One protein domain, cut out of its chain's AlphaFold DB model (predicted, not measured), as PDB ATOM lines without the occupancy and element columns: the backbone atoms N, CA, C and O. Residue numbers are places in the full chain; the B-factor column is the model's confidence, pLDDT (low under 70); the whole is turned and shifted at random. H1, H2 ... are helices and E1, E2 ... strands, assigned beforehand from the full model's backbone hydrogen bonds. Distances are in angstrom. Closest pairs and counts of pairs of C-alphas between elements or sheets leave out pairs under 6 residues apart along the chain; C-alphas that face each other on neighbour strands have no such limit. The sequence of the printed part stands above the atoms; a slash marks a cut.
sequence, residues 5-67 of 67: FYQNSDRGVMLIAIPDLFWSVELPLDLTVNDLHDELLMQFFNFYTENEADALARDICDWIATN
ATOM      1  N   PHE A   5      21.928  14.803  14.525       90.25
ATOM      2  CA  PHE A   5      23.282  14.761  13.998       90.25
ATOM      3  C   PHE A   5      23.813  13.333  14.045       90.25
ATOM      4  O   PHE A   5      23.516  12.565  14.964       90.25
ATOM      5  N   TYR A   6      24.603  12.981  13.041       91.06
ATOM      6  CA  TYR A   6      25.335  11.728  12.989       91.06
ATOM      7  C   TYR A   6      26.710  11.981  12.381       91.06
ATOM      8  O   TYR A   6      26.817  12.601  11.328       91.06
ATOM      9  N   GLN A   7      27.760  11.485  13.026       91.56
ATOM     10  CA  GLN A   7      29.122  11.567  12.511       91.56
ATOM     11  C   GLN A   7      29.585  10.181  12.066       91.56
ATOM     12  O   GLN A   7      29.448   9.199  12.796       91.56
ATOM     13  N   ASN A   8      30.158  10.111  10.866       91.88
ATOM     14  CA  ASN A   8      30.809   8.920  10.343       91.88
ATOM     15  C   ASN A   8      32.304   9.200  10.160       91.88
ATOM     16  O   ASN A   8      32.733   9.706   9.121       91.88
ATOM     17  N   SER A   9      33.096   8.851  11.175       89.38
ATOM     18  CA  SER A   9      34.547   9.062  11.167       89.38
ATOM     19  C   SER A   9      35.264   8.277  10.064       89.38
ATOM     20  O   SER A   9      36.246   8.776   9.525       89.38
ATOM     21  N   ASP A  10      34.764   7.096   9.682       92.44
ATOM     22  CA  ASP A  10      35.373   6.272   8.624       92.44
ATOM     23  C   ASP A  10      35.253   6.930   7.245       92.44
ATOM     24  O   ASP A  10      36.136   6.796   6.397       92.44
ATOM     25  N   ARG A  11      34.142   7.640   7.007       91.56
ATOM     26  CA  ARG A  11      33.871   8.343   5.745       91.56
ATOM     27  C   ARG A  11      34.249   9.824   5.786       91.56
ATOM     28  O   ARG A  11      34.214  10.458   4.738       91.56
ATOM     29  N   GLY A  12      34.613  10.363   6.951       93.12
ATOM     30  CA  GLY A  12      34.987  11.769   7.106       93.12
ATOM     31  C   GLY A  12      33.813  12.737   6.929       93.12
ATOM     32  O   GLY A  12      34.029  13.861   6.486       93.12
ATOM     33  N   VAL A  13      32.581  12.310   7.232       93.75
ATOM     34  CA  VAL A  13      31.365  13.109   6.997       93.75
ATOM     35  C   VAL A  13      30.456  13.178   8.219       93.75
ATOM     36  O   VAL A  13      30.432  12.281   9.066       93.75
ATOM     37  N   MET A  14      29.682  14.252   8.284       92.88
ATOM     38  CA  MET A  14      28.610  14.497   9.234       92.88
ATOM     39  C   MET A  14      27.294  14.626   8.480       92.88
ATOM     40  O   MET A  14      27.234  15.248   7.425       92.88
ATOM     41  N   LEU A  15      26.231  14.066   9.040       94.75
ATOM     42  CA  LEU A  15      24.878  14.221   8.541       94.75
ATOM     43  C   LEU A  15      24.054  15.001   9.557       94.75
ATOM     44  O   LEU A  15      24.001  14.627  10.731       94.75
ATOM     45  N   ILE A  16      23.408  16.067   9.095       94.44
ATOM     46  CA  ILE A  16      22.485  16.888   9.881       94.44
ATOM     47  C   ILE A  16      21.102  16.728   9.261       94.44
ATOM     48  O   ILE A  16      20.949  16.848   8.046       94.44
ATOM     49  N   ALA A  17      20.091  16.448  10.079       95.31
ATOM     50  CA  ALA A  17      18.714  16.309   9.625       95.31
ATOM     51  C   ALA A  17      17.753  17.092  10.518       95.31
ATOM     52  O   ALA A  17      17.806  17.002  11.747       95.31
ATOM     53  N   ILE A  18      16.837  17.813   9.877       94.31
ATOM     54  CA  ILE A  18      15.780  18.594  10.515       94.31
ATOM     55  C   ILE A  18      14.436  18.135   9.929       94.31
ATOM     56  O   ILE A  18      13.995  18.654   8.899       94.31
ATOM     57  N   PRO A  19      13.769  17.139  10.545       94.00
ATOM     58  CA  PRO A  19      12.547  16.558   9.990       94.00
ATOM     59  C   PRO A  19      11.386  17.541   9.882       94.00
ATOM     60  O   PRO A  19      10.608  17.441   8.938       94.00
ATOM     61  N   ASP A  20      11.298  18.513  10.797       92.00
ATOM     62  CA  ASP A  20      10.290  19.581  10.751       92.00
ATOM     63  C   ASP A  20      10.367  20.401   9.443       92.00
ATOM     64  O   ASP A  20       9.363  20.963   9.008       92.00
ATOM     65  N   LEU A  21      11.542  20.433   8.797       91.19
ATOM     66  CA  LEU A  21      11.802  21.139   7.537       91.19
ATOM     67  C   LEU A  21      11.893  20.217   6.322       91.19
ATOM     68  O   LEU A  21      12.140  20.698   5.220       91.19
ATOM     69  N   PHE A  22      11.713  18.905   6.503       92.31
ATOM     70  CA  PHE A  22      11.981  17.900   5.466       92.31
ATOM     71  C   PHE A  22      13.364  18.083   4.816       92.31
ATOM     72  O   PHE A  22      13.529  17.886   3.612       92.31
ATOM     73  N   TRP A  23      14.355  18.474   5.620       94.31
ATOM     74  CA  TRP A  23      15.682  18.850   5.149       94.31
ATOM     75  C   TRP A  23      16.768  18.026   5.840       94.31
ATOM     76  O   TRP A  23      16.684  17.712   7.032       94.31
ATOM     77  N   SER A  24      17.804  17.685   5.081       95.12
ATOM     78  CA  SER A  24      19.022  17.067   5.593       95.12
ATOM     79  C   SER A  24      20.200  17.377   4.683       95.12
ATOM     80  O   SER A  24      20.018  17.473   3.468       95.12
ATOM     81  N   VAL A  25      21.399  17.424   5.251       94.56
ATOM     82  CA  VAL A  25      22.651  17.631   4.519       94.56
ATOM     83  C   VAL A  25      23.728  16.666   5.013       94.56
ATOM     84  O   VAL A  25      23.797  16.360   6.204       94.56
ATOM     85  N   GLU A  26      24.564  16.189   4.091       95.56
ATOM     86  CA  GLU A  26      25.839  15.531   4.391       95.56
ATOM     87  C   GLU A  26      26.967  16.543   4.142       95.56
ATOM     88  O   GLU A  26      27.032  17.138   3.066       95.56
ATOM     89  N   LEU A  27      27.828  16.758   5.134       94.00
ATOM     90  CA  LEU A  27      28.924  17.726   5.107       94.00
ATOM     91  C   LEU A  27      30.245  17.054   5.517       94.00
ATOM     92  O   LEU A  27      30.227  16.137   6.340       94.00
ATOM     93  N   PRO A  28      31.400  17.493   4.991       93.62
ATOM     94  CA  PRO A  28      32.704  17.027   5.460       93.62
ATOM     95  C   PRO A  28      32.947  17.347   6.946       93.62
ATOM     96  O   PRO A  28      32.527  18.388   7.445       93.62
ATOM     97  N   LEU A  29      33.644  16.455   7.658       90.56
ATOM     98  CA  LEU A  29      34.014  16.651   9.072       90.56
ATOM     99  C   LEU A  29      35.171  17.636   9.281       90.56
ATOM    100  O   LEU A  29      35.395  18.068  10.406       90.56
ATOM    101  N   ASP A  30      35.929  17.954   8.233       91.38
ATOM    102  CA  ASP A  30      37.094  18.843   8.283       91.38
ATOM    103  C   ASP A  30      36.756  20.321   8.027       91.38
ATOM    104  O   ASP A  30      37.660  21.158   8.009       91.38
ATOM    105  N   LEU A  31      35.469  20.653   7.872       90.50
ATOM    106  CA  LEU A  31      35.009  22.035   7.759       90.50
ATOM    107  C   LEU A  31      35.342  22.833   9.020       90.50
ATOM    108  O   LEU A  31      35.171  22.365  10.151       90.50
ATOM    109  N   THR A  32      35.763  24.084   8.833       92.06
ATOM    110  CA  THR A  32      35.843  25.016   9.957       92.06
ATOM    111  C   THR A  32      34.438  25.415  10.408       92.06
ATOM    112  O   THR A  32      33.473  25.316   9.654       92.06
ATOM    113  N   VAL A  33      34.312  25.920  11.638       90.38
ATOM    114  CA  VAL A  33      33.024  26.418  12.159       90.38
ATOM    115  C   VAL A  33      32.441  27.523  11.268       90.38
ATOM    116  O   VAL A  33      31.228  27.581  11.093       90.38
ATOM    117  N   ASN A  34      33.294  28.364  10.674       93.31
ATOM    118  CA  ASN A  34      32.851  29.414   9.756       93.31
ATOM    119  C   ASN A  34      32.344  28.824   8.434       93.31
ATOM    120  O   ASN A  34      31.279  29.220   7.977       93.31
ATOM    121  N   ASP A  35      33.054  27.846   7.864       94.94
ATOM    122  CA  ASP A  35      32.616  27.199   6.619       94.94
ATOM    123  C   ASP A  35      31.292  26.449   6.826       94.94
ATOM    124  O   ASP A  35      30.382  26.543   6.007       94.94
ATOM    125  N   LEU A  36      31.156  25.743   7.954       94.12
ATOM    126  CA  LEU A  36      29.914  25.075   8.339       94.12
ATOM    127  C   LEU A  36      28.767  26.080   8.490       94.12
ATOM    128  O   LEU A  36      27.667  25.835   7.996       94.12
ATOM    129  N   HIS A  37      29.021  27.202   9.161       96.00
ATOM    130  CA  HIS A  37      28.031  28.253   9.353       96.00
ATOM    131  C   HIS A  37      27.540  28.815   8.018       96.00
ATOM    132  O   HIS A  37      26.332  28.869   7.789       96.00
ATOM    133  N   ASP A  38      28.462  29.205   7.138       95.81
ATOM    134  CA  ASP A  38      28.129  29.815   5.851       95.81
ATOM    135  C   ASP A  38      27.322  28.848   4.978       95.81
ATOM    136  O   ASP A  38      26.326  29.240   4.361       95.81
ATOM    137  N   GLU A  39      27.666  27.560   5.008       95.06
ATOM    138  CA  GLU A  39      26.969  26.555   4.216       95.06
ATOM    139  C   GLU A  39      25.566  26.240   4.744       95.06
ATOM    140  O   GLU A  39      24.625  26.060   3.963       95.06
ATOM    141  N   LEU A  40      25.388  26.237   6.067       95.31
ATOM    142  CA  LEU A  40      24.070  26.121   6.688       95.31
ATOM    143  C   LEU A  40      23.214  27.367   6.431       95.31
ATOM    144  O   LEU A  40      22.043  27.232   6.068       95.31
ATOM    145  N   LEU A  41      23.792  28.567   6.543       96.31
ATOM    146  CA  LEU A  41      23.115  29.835   6.265       96.31
ATOM    147  C   LEU A  41      22.570  29.859   4.833       96.31
ATOM    148  O   LEU A  41      21.378  30.100   4.628       96.31
ATOM    149  N   MET A  42      23.414  29.543   3.849       94.81
ATOM    150  CA  MET A  42      23.025  29.517   2.436       94.81
ATOM    151  C   MET A  42      21.870  28.551   2.160       94.81
ATOM    152  O   MET A  42      20.993  28.838   1.340       94.81
ATOM    153  N   GLN A  43      21.834  27.412   2.849       94.19
ATOM    154  CA  GLN A  43      20.749  26.448   2.697       94.19
ATOM    155  C   GLN A  43      19.468  26.903   3.399       94.19
ATOM    156  O   GLN A  43      18.398  26.856   2.783       94.19
ATOM    157  N   PHE A  44      19.561  27.397   4.637       95.31
ATOM    158  CA  PHE A  44      18.409  27.861   5.414       95.31
ATOM    159  C   PHE A  44      17.770  29.134   4.869       95.31
ATOM    160  O   PHE A  44      16.562  29.314   5.027       95.31
ATOM    161  N   PHE A  45      18.519  29.959   4.136       93.12
ATOM    162  CA  PHE A  45      17.990  31.144   3.458       93.12
ATOM    163  C   PHE A  45      16.913  30.821   2.404       93.12
ATOM    164  O   PHE A  45      16.115  31.679   2.037       93.12
ATOM    165  N   ASN A  46      16.831  29.566   1.942       91.06
ATOM    166  CA  ASN A  46      15.742  29.121   1.065       91.06
ATOM    167  C   ASN A  46      14.408  28.916   1.808       91.06
ATOM    168  O   ASN A  46      13.362  28.823   1.167       91.06
ATOM    169  N   PHE A  47      14.439  28.818   3.139       91.62
ATOM    170  CA  PHE A  47      13.282  28.500   3.982       91.62
ATOM    171  C   PHE A  47      12.893  29.645   4.920       91.62
ATOM    172  O   PHE A  47      11.729  29.756   5.300       91.62
ATOM    173  N   TYR A  48      13.855  30.494   5.278       93.88
ATOM    174  CA  TYR A  48      13.723  31.520   6.305       93.88
ATOM    175  C   TYR A  48      14.258  32.871   5.840       93.88
ATOM    176  O   TYR A  48      14.952  32.973   4.829       93.88
ATOM    177  N   THR A  49      13.954  33.927   6.601       95.44
ATOM    178  CA  THR A  49      14.622  35.222   6.411       95.44
ATOM    179  C   THR A  49      16.108  35.136   6.769       95.44
ATOM    180  O   THR A  49      16.522  34.227   7.480       95.44
ATOM    181  N   GLU A  50      16.913  36.108   6.326       92.81
ATOM    182  CA  GLU A  50      18.365  36.143   6.590       92.81
ATOM    183  C   GLU A  50      18.690  35.989   8.073       92.81
ATOM    184  O   GLU A  50      19.481  35.138   8.459       92.81
ATOM    185  N   ASN A  51      18.007  36.774   8.905       95.50
ATOM    186  CA  ASN A  51      18.241  36.800  10.342       95.50
ATOM    187  C   ASN A  51      17.852  35.475  11.013       95.50
ATOM    188  O   ASN A  51      18.520  35.038  11.943       95.50
ATOM    189  N   GLU A  52      16.763  34.846  10.565       95.25
ATOM    190  CA  GLU A  52      16.312  33.554  11.092       95.25
ATOM    191  C   GLU A  52      17.232  32.412  10.642       95.25
ATOM    192  O   GLU A  52      17.542  31.526  11.436       95.25
ATOM    193  N   ALA A  53      17.690  32.449   9.388       95.75
ATOM    194  CA  ALA A  53      18.628  31.481   8.834       95.75
ATOM    195  C   ALA A  53      20.004  31.568   9.514       95.75
ATOM    196  O   ALA A  53      20.550  30.533   9.890       95.75
ATOM    197  N   ASP A  54      20.531  32.781   9.721       96.44
ATOM    198  CA  ASP A  54      21.792  33.026  10.440       96.44
ATOM    199  C   ASP A  54      21.683  32.570  11.897       96.44
ATOM    200  O   ASP A  54      22.533  31.815  12.365       96.44
ATOM    201  N   ALA A  55      20.595  32.914  12.595       95.62
ATOM    202  CA  ALA A  55      20.366  32.441  13.959       95.62
ATOM    203  C   ALA A  55      20.340  30.904  14.045       95.62
ATOM    204  O   ALA A  55      21.007  30.325  14.900       95.62
ATOM    205  N   LEU A  56      19.632  30.234  13.129       94.44
ATOM    206  CA  LEU A  56      19.565  28.772  13.111       94.44
ATOM    207  C   LEU A  56      20.919  28.124  12.779       94.44
ATOM    208  O   LEU A  56      21.289  27.124  13.397       94.44
ATOM    209  N   ALA A  57      21.661  28.676  11.815       95.31
ATOM    210  CA  ALA A  57      22.993  28.192  11.464       95.31
ATOM    211  C   ALA A  57      23.960  28.315  12.652       95.31
ATOM    212  O   ALA A  57      24.663  27.354  12.963       95.31
ATOM    213  N   ARG A  58      23.942  29.452  13.364       95.06
ATOM    214  CA  ARG A  58      24.732  29.661  14.590       95.06
ATOM    215  C   ARG A  58      24.389  28.651  15.674       95.06
ATOM    216  O   ARG A  58      25.299  28.002  16.181       95.06
ATOM    217  N   ASP A  59      23.105  28.469  15.974       93.31
ATOM    218  CA  ASP A  59      22.655  27.533  17.011       93.31
ATOM    219  C   ASP A  59      23.134  26.098  16.729       93.31
ATOM    220  O   ASP A  59      23.562  25.382  17.638       93.31
ATOM    221  N   ILE A  60      23.100  25.671  15.460       92.06
ATOM    222  CA  ILE A  60      23.586  24.347  15.049       92.06
ATOM    223  C   ILE A  60      25.110  24.253  15.167       92.06
ATOM    224  O   ILE A  60      25.610  23.265  15.707       92.06
ATOM    225  N   CYS A  61      25.847  25.265  14.703       92.38
ATOM    226  CA  CYS A  61      27.304  25.309  14.820       92.38
ATOM    227  C   CYS A  61      27.768  25.265  16.281       92.38
ATOM    228  O   CYS A  61      28.659  24.485  16.616       92.38
ATOM    229  N   ASP A  62      27.136  26.047  17.157       91.31
ATOM    230  CA  ASP A  62      27.453  26.089  18.586       91.31
ATOM    231  C   ASP A  62      27.151  24.748  19.266       91.31
ATOM    232  O   ASP A  62      27.924  24.269  20.104       91.31
ATOM    233  N   TRP A  63      26.053  24.096  18.876       87.69
ATOM    234  CA  TRP A  63      25.698  22.778  19.394       87.69
ATOM    235  C   TRP A  63      26.691  21.692  18.973       87.69
ATOM    236  O   TRP A  63      27.070  20.861  19.802       87.69
ATOM    237  N   ILE A  64      27.148  21.723  17.718       84.81
ATOM    238  CA  ILE A  64      28.181  20.815  17.202       84.81
ATOM    239  C   ILE A  64      29.526  21.085  17.880       84.81
ATOM    240  O   ILE A  64      30.222  20.143  18.225       84.81
ATOM    241  N   ALA A  65      29.893  22.347  18.119       82.69
ATOM    242  CA  ALA A  65      31.155  22.692  18.775       82.69
ATOM    243  C   ALA A  65      31.202  22.293  20.263       82.69
ATOM    244  O   ALA A  65      32.286  22.168  20.838       82.69
ATOM    245  N   THR A  66      30.038  22.120  20.894       77.94
ATOM    246  CA  THR A  66      29.910  21.778  22.320       77.94
ATOM    247  C   THR A  66      29.833  20.261  22.577       77.94
ATOM    248  O   THR A  66      29.981  19.846  23.729       77.94
ATOM    249  N   ASN A  67      29.624  19.429  21.546       60.69
ATOM    250  CA  ASN A  67      29.554  17.958  21.644       60.69
ATOM    251  C   ASN A  67      30.738  17.272  20.958       60.69
ATOM    252  O   ASN A  67      31.169  16.224  21.491       60.69
TER     253      ASN A  67
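This is residues 5 to 67 of the 67 residues of an uncharacterized protein of Staphylococcus capitis (UniProt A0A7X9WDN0). What shape do these atoms make? A three-stranded antiparallel sheet, E1, E2 and E3, stands with a helical hairpin, H1 and H2, at one of its faces. H1 lies over the edge strand E3, with no C-alphas of the two within 8 A, while H2 packs on H1 and is not on the sheet, only just. What are the parts and the size? The printed part has 63 residues with three named strands and two named helices, along the chain E1, E2, E3, H1, H2, of mixed class, and the sheet's order is E1, E2, E3. It is compact, with a radius of gyration of the C-alphas of 11.4 A, and only just elongated, with spans of 35 by 23 by 17 A.

How do the strands pair? E1, residues 5 to 8, and E2, residues 13 to 18, form a hairpin, antiparallel at 162 degrees, with N 6 and O 15 at 2.9 A and N 8 and O 13 at 2.8 A, within hydrogen-bond range. E2 and E3, residues 23 to 28, form the next hairpin, antiparallel at 164 degrees, with N 14 and O 27 at 2.8 A; E1, E2 and E3 make a meander, each strand the antiparallel neighbour of the one before. Where does the first helix stand? H1, residues 33 to 44, is on the sheet and over E3, near it with 10 pairs of C-alphas within 10 A. Its height over the sheet is 10.3 A, from a local plane fitted to just 6 C-alphas, and on the local plane it runs along the strands, at 25 degrees to E3. And the second helix? H2, residues 50 to 66, touches H1, the closest C-alphas being those of Phe 44 and Ala 53, 5.0 A apart, and they run opposite ways at a steep tilt of 41 degrees, a helical hairpin. H2 is apart from E2 and E3, and only just apart from E1, closest 8.4 A. In H1 and H2 every O i to N i+4 pair is within hydrogen-bond range.

Where do the strands begin, and how long are they? E1 begins at C-alpha 5 (23.282, 14.761, 13.998) and is 10.2 A long; E2 measures 16.9 A and E3 17.1 A from first to last C-alpha. Where do the helices run? H1 begins at C-alpha 33 (33.024, 26.418, 12.159) and is 16.2 A long. H2 is 24.2 A long and ends at C-alpha 66 (29.910, 21.778, 22.320).

How far does it reach? The two C-alphas farthest apart are those of Asp 10 and Thr 49, 35.7 A. Is it unbroken? The printed part has no cut, and its four links are tight. Where is confidence low? The mean pLDDT of the printed part is 92.3, and residue 67, the chain's last, is under 70.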